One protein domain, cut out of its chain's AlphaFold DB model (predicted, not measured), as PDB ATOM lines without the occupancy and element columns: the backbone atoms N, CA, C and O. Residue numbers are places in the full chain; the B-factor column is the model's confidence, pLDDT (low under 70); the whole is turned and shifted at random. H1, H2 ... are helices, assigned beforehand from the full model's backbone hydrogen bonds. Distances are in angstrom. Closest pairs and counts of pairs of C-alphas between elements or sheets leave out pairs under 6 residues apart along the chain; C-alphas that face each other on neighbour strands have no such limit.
ATOM      1  N   PHE A   2       3.672 204.630  13.547       52.66
ATOM      2  CA  PHE A   2       3.658 204.308  14.989       52.66
ATOM      3  C   PHE A   2       2.291 204.491  15.670       52.66
ATOM      4  O   PHE A   2       1.894 203.627  16.438       52.66
ATOM      5  N   ILE A   3       1.530 205.538  15.324       58.12
ATOM      6  CA  ILE A   3       0.193 205.792  15.900       58.12
ATOM      7  C   ILE A   3      -0.786 204.648  15.580       58.12
ATOM      8  O   ILE A   3      -1.521 204.201  16.445       58.12
ATOM      9  N   ILE A   4      -0.749 204.105  14.359       57.78
ATOM     10  CA  ILE A   4      -1.628 202.996  13.945       57.78
ATOM     11  C   ILE A   4      -1.251 201.697  14.676       57.78
ATOM     12  O   ILE A   4      -2.129 200.970  15.132       57.78
ATOM     13  N   ARG A   5       0.052 201.430  14.853       57.41
ATOM     14  CA  ARG A   5       0.531 200.274  15.631       57.41
ATOM     15  C   ARG A   5       0.203 200.384  17.121       57.41
ATOM     16  O   ARG A   5      -0.075 199.365  17.735       57.41
ATOM     17  N   TYR A   6       0.203 201.597  17.669       58.69
ATOM     18  CA  TYR A   6      -0.158 201.876  19.056       58.69
ATOM     19  C   TYR A   6      -1.611 201.464  19.368       58.69
ATOM     20  O   TYR A   6      -1.863 200.802  20.370       58.69
ATOM     21  N   PHE A   7      -2.552 201.750  18.462       60.00
ATOM     22  CA  PHE A   7      -3.940 201.289  18.602       60.00
ATOM     23  C   PHE A   7      -4.114 199.782  18.347       60.00
ATOM     24  O   PHE A   7      -5.021 199.172  18.906       60.00
ATOM     25  N   GLN A   8      -3.250 199.163  17.535       56.84
ATOM     26  CA  GLN A   8      -3.306 197.722  17.249       56.84
ATOM     27  C   GLN A   8      -2.651 196.841  18.325       56.84
ATOM     28  O   GLN A   8      -2.969 195.658  18.396       56.84
ATOM     29  N   SER A   9      -1.744 197.370  19.153       63.56
ATOM     30  CA  SER A   9      -0.963 196.561  20.103       63.56
ATOM     31  C   SER A   9      -1.641 196.324  21.457       63.56
ATOM     32  O   SER A   9      -1.029 195.699  22.317       63.56
ATOM     33  N   GLY A  10      -2.850 196.853  21.687       59.50
ATOM     34  CA  GLY A  10      -3.556 196.713  22.969       59.50
ATOM     35  C   GLY A  10      -2.831 197.345  24.168       59.50
ATOM     36  O   GLY A  10      -3.147 197.019  25.307       59.50
ATOM     37  N   MET A  11      -1.853 198.230  23.931       62.06
ATOM     38  CA  MET A  11      -1.150 198.946  25.000       62.06
ATOM     39  C   MET A  11      -2.096 199.989  25.594       62.06
ATOM     40  O   MET A  11      -2.466 200.946  24.910       62.06
ATOM     41  N   SER A  12      -2.484 199.833  26.864       64.69
ATOM     42  CA  SER A  12      -3.126 200.933  27.580       64.69
ATOM     43  C   SER A  12      -2.044 201.936  27.991       64.69
ATOM     44  O   SER A  12      -1.052 201.589  28.640       64.69
ATOM     45  N   LEU A  13      -2.209 203.187  27.549       60.47
ATOM     46  CA  LEU A  13      -1.278 204.288  27.832       60.47
ATOM     47  C   LEU A  13      -1.179 204.504  29.345       60.47
ATOM     48  O   LEU A  13      -0.092 204.724  29.862       60.47
ATOM     49  N   GLU A  14      -2.308 204.353  30.040       62.78
ATOM     50  CA  GLU A  14      -2.422 204.484  31.493       62.78
ATOM     51  C   GLU A  14      -1.647 203.407  32.260       62.78
ATOM     52  O   GLU A  14      -1.000 203.752  33.236       62.78
ATOM     53  N   SER A  15      -1.639 202.137  31.824       64.12
ATOM     54  CA  SER A  15      -0.879 201.084  32.528       64.12
ATOM     55  C   SER A  15       0.596 201.052  32.123       64.12
ATOM     56  O   SER A  15       1.463 200.761  32.940       64.12
ATOM     57  N   THR A  16       0.911 201.369  30.864       68.62
ATOM     58  CA  THR A  16       2.298 201.322  30.358       68.62
ATOM     59  C   THR A  16       3.115 202.536  30.810       68.62
ATOM     60  O   THR A  16       4.326 202.441  30.995       68.62
ATOM     61  N   PHE A  17       2.456 203.683  30.997       67.88
ATOM     62  CA  PHE A  17       3.071 204.949  31.390       67.88
ATOM     63  C   PHE A  17       2.485 205.481  32.700       67.88
ATOM     64  O   PHE A  17       2.445 206.686  32.912       67.88
ATOM     65  N   GLU A  18       2.075 204.590  33.603       68.56
ATOM     66  CA  GLU A  18       1.435 204.935  34.883       68.56
ATOM     67  C   GLU A  18       2.264 205.930  35.720       68.56
ATOM     68  O   GLU A  18       1.729 206.777  36.431       68.56
ATOM     69  N   HIS A  19       3.591 205.878  35.581       73.00
ATOM     70  CA  HIS A  19       4.536 206.753  36.276       73.00
ATOM     71  C   HIS A  19       5.057 207.928  35.432       73.00
ATOM     72  O   HIS A  19       5.924 208.671  35.893       73.00
ATOM     73  N   ILE A  20       4.580 208.098  34.194       69.94
ATOM     74  CA  ILE A  20       5.059 209.122  33.259       69.94
ATOM     75  C   ILE A  20       3.877 209.984  32.820       69.94
ATOM     76  O   ILE A  20       2.918 209.517  32.212       69.94
ATOM     77  N   THR A  21       3.955 211.286  33.089       75.25
ATOM     78  CA  THR A  21       2.900 212.214  32.654       75.25
ATOM     79  C   THR A  21       2.851 212.318  31.127       75.25
ATOM     80  O   THR A  21       3.880 212.278  30.452       75.25
ATOM     81  N   ALA A  22       1.654 212.510  30.561       72.00
ATOM     82  CA  ALA A  22       1.434 212.520  29.108       72.00
ATOM     83  C   ALA A  22       2.338 213.510  28.338       72.00
ATOM     84  O   ALA A  22       2.718 213.247  27.200       72.00
ATOM     85  N   TYR A  23       2.742 214.619  28.967       74.94
ATOM     86  CA  TYR A  23       3.648 215.616  28.383       74.94
ATOM     87  C   TYR A  23       5.129 215.207  28.384       74.94
ATOM     88  O   TYR A  23       5.917 215.763  27.623       74.94
ATOM     89  N   GLN A  24       5.527 214.238  29.209       77.69
ATOM     90  CA  GLN A  24       6.889 213.689  29.236       77.69
ATOM     91  C   GLN A  24       7.090 212.608  28.167       77.69
ATOM     92  O   GLN A  24       8.222 212.334  27.765       77.69
ATOM     93  N   LEU A  25       5.997 212.031  27.660       81.06
ATOM     94  CA  LEU A  25       6.022 210.989  26.640       81.06
ATOM     95  C   LEU A  25       6.766 211.422  25.356       81.06
ATOM     96  O   LEU A  25       7.659 210.692  24.919       81.06
ATOM     97  N   PRO A  26       6.502 212.608  24.761       84.12
ATOM     98  CA  PRO A  26       7.230 213.061  23.576       84.12
ATOM     99  C   PRO A  26       8.722 213.282  23.848       84.12
ATOM    100  O   PRO A  26       9.554 212.970  22.998       84.12
ATOM    101  N   PHE A  27       9.070 213.773  25.043       84.31
ATOM    102  CA  PHE A  27      10.460 213.976  25.450       84.31
ATOM    103  C   PHE A  27      11.215 212.645  25.558       84.31
ATOM    104  O   PHE A  27      12.338 212.536  25.076       84.31
ATOM    105  N   PHE A  28      10.576 211.603  26.097       84.00
ATOM    106  CA  PHE A  28      11.167 210.269  26.194       84.00
ATOM    107  C   PHE A  28      11.515 209.687  24.815       84.00
ATOM    108  O   PHE A  28      12.644 209.247  24.584       84.00
ATOM    109  N   PHE A  29      10.582 209.757  23.858       85.69
ATOM    110  CA  PHE A  29      10.845 209.333  22.479       85.69
ATOM    111  C   PHE A  29      11.924 210.182  21.800       85.69
ATOM    112  O   PHE A  29      12.762 209.643  21.074       85.69
ATOM    113  N   PHE A  30      11.943 211.491  22.061       89.00
ATOM    114  CA  PHE A  30      12.984 212.377  21.557       89.00
ATOM    115  C   PHE A  30      14.370 211.991  22.093       89.00
ATOM    116  O   PHE A  30      15.315 211.890  21.313       89.00
ATOM    117  N   CYS A  31      14.497 211.686  23.388       89.81
ATOM    118  CA  CYS A  31      15.743 211.207  23.988       89.81
ATOM    119  C   CYS A  31      16.216 209.878  23.388       89.81
ATOM    120  O   CYS A  31      17.402 209.741  23.094       89.81
ATOM    121  N   ILE A  32      15.311 208.920  23.158       91.56
ATOM    122  CA  ILE A  32      15.653 207.649  22.493       91.56
ATOM    123  C   ILE A  32      16.168 207.905  21.075       91.56
ATOM    124  O   ILE A  32      17.175 207.322  20.665       91.56
ATOM    125  N   PHE A  33      15.497 208.784  20.329       93.19
ATOM    126  CA  PHE A  33      15.905 209.152  18.977       93.19
ATOM    127  C   PHE A  33      17.294 209.805  18.968       93.19
ATOM    128  O   PHE A  33      18.170 209.376  18.215       93.19
ATOM    129  N   LEU A  34      17.526 210.783  19.846       95.75
ATOM    130  CA  LEU A  34      18.812 211.471  19.971       95.75
ATOM    131  C   LEU A  34      19.930 210.516  20.404       95.75
ATOM    132  O   LEU A  34      21.021 210.545  19.836       95.75
ATOM    133  N   GLY A  35      19.649 209.634  21.367       95.38
ATOM    134  CA  GLY A  35      20.588 208.611  21.824       95.38
ATOM    135  C   GLY A  35      20.952 207.626  20.715       95.38
ATOM    136  O   GLY A  35      22.123 207.300  20.529       95.38
ATOM    137  N   SER A  36      19.966 207.219  19.913       95.62
ATOM    138  CA  SER A  36      20.181 206.349  18.751       95.62
ATOM    139  C   SER A  36      21.026 207.036  17.676       95.62
ATOM    140  O   SER A  36      21.958 206.429  17.147       95.62
ATOM    141  N   LEU A  37      20.754 208.313  17.386       95.88
ATOM    142  CA  LEU A  37      21.536 209.112  16.438       95.88
ATOM    143  C   LEU A  37      22.990 209.261  16.906       95.88
ATOM    144  O   LEU A  37      23.922 209.098  16.119       95.88
ATOM    145  N   PHE A  38      23.186 209.529  18.197       95.50
ATOM    146  CA  PHE A  38      24.507 209.654  18.800       95.50
ATOM    147  C   PHE A  38      25.297 208.340  18.734       95.50
ATOM    148  O   PHE A  38      26.455 208.337  18.316       95.50
ATOM    149  N   LEU A  39      24.669 207.208  19.061       94.44
ATOM    150  CA  LEU A  39      25.286 205.885  18.921       94.44
ATOM    151  C   LEU A  39      25.658 205.581  17.466       94.44
ATOM    152  O   LEU A  39      26.777 205.140  17.201       94.44
ATOM    153  N   ALA A  40      24.765 205.861  16.515       95.06
ATOM    154  CA  ALA A  40      25.049 205.682  15.093       95.06
ATOM    155  C   ALA A  40      26.246 206.537  14.640       95.06
ATOM    156  O   ALA A  40      27.122 206.056  13.916       95.06
ATOM    157  N   PHE A  41      26.327 207.783  15.112       93.94
ATOM    158  CA  PHE A  41      27.463 208.667  14.863       93.94
ATOM    159  C   PHE A  41      28.772 208.115  15.449       93.94
ATOM    160  O   PHE A  41      29.792 208.099  14.751       93.94
ATOM    161  N   LEU A  42      28.756 207.613  16.689       92.19
ATOM    162  CA  LEU A  42      29.925 206.987  17.316       92.19
ATOM    163  C   LEU A  42      30.399 205.762  16.531       92.19
ATOM    164  O   LEU A  42      31.588 205.653  16.225       92.19
ATOM    165  N   VAL A  43      29.479 204.871  16.151       89.38
ATOM    166  CA  VAL A  43      29.793 203.672  15.358       89.38
ATOM    167  C   VAL A  43      30.378 204.056  13.998       89.38
ATOM    168  O   VAL A  43      31.433 203.549  13.619       89.38
ATOM    169  N   SER A  44      29.753 204.994  13.283       88.50
ATOM    170  CA  SER A  44      30.247 205.483  11.988       88.50
ATOM    171  C   SER A  44      31.658 206.066  12.102       88.50
ATOM    172  O   SER A  44      32.555 205.749  11.313       88.50
ATOM    173  N   THR A  45      31.890 206.855  13.149       84.19
ATOM    174  CA  THR A  45      33.196 207.445  13.437       84.19
ATOM    175  C   THR A  45      34.237 206.358  13.706       84.19
ATOM    176  O   THR A  45      35.291 206.351  13.067       84.19
ATOM    177  N   LEU A  46      33.936 205.377  14.561       82.06
ATOM    178  CA  LEU A  46      34.824 204.244  14.849       82.06
ATOM    179  C   LEU A  46      35.186 203.444  13.589       82.06
ATOM    180  O   LEU A  46      36.356 203.087  13.398       82.06
ATOM    181  N   ILE A  47      34.218 203.203  12.702       80.31
ATOM    182  CA  ILE A  47      34.452 202.526  11.418       80.31
ATOM    183  C   ILE A  47      35.390 203.362  10.544       80.31
ATOM    184  O   ILE A  47      36.396 202.843  10.056       80.31
ATOM    185  N   LYS A  48      35.140 204.669  10.406       79.69
ATOM    186  CA  LYS A  48      35.994 205.573   9.616       79.69
ATOM    187  C   LYS A  48      37.425 205.637  10.154       79.69
ATOM    188  O   LYS A  48      38.383 205.599   9.383       79.69
TER     189      LYS A  48
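AT A GLANCE: This is residues 2 to 48 of the 109 residues of an uncharacterized protein of Pseudoalteromonas lipolytica (UniProt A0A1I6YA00). From a short, loose stretch holding the small helices H1 and H2, one long helix, H3, sticks out as an arm with its residues 29 to 48 standing free. At the other end, residues 2 to 12, of which 2 to 8 belong to H1, also stand free. The printed part has 47 residues, all helix in class, with H1, H2 and H3 in that order and no named strand. It is extended, with a radius of gyration of the C-alphas of 15.0 A, and spans 44 by 22 by 13 A, only just elongated.

IN THESE COORDINATES: Find C-alpha 2 at (3.658, 204.308, 14.989), where H1, residues 2 to 8, begins; it is 9.8 A long. H2, residues 13 to 16, measures 5.3 A. From C-alpha 25 at (6.022, 210.989, 26.640), H3 runs 34.9 A to C-alpha 48 at (35.994, 205.573, 9.616).

HOW THE PARTS SIT: H1, H2 and H3 are apart from one another. In H1 and H3 every O i to N i+4 pair is within hydrogen-bond range; H2 is too short for one.

THE WHOLE: The farthest C-alphas, of Glu 14 and Lys 48, are 44.2 A apart. The printed part has no cut; the link H1 to H2 is tight, H2 to H3 short. Residues 2 to 18 and 20 have pLDDT under 70.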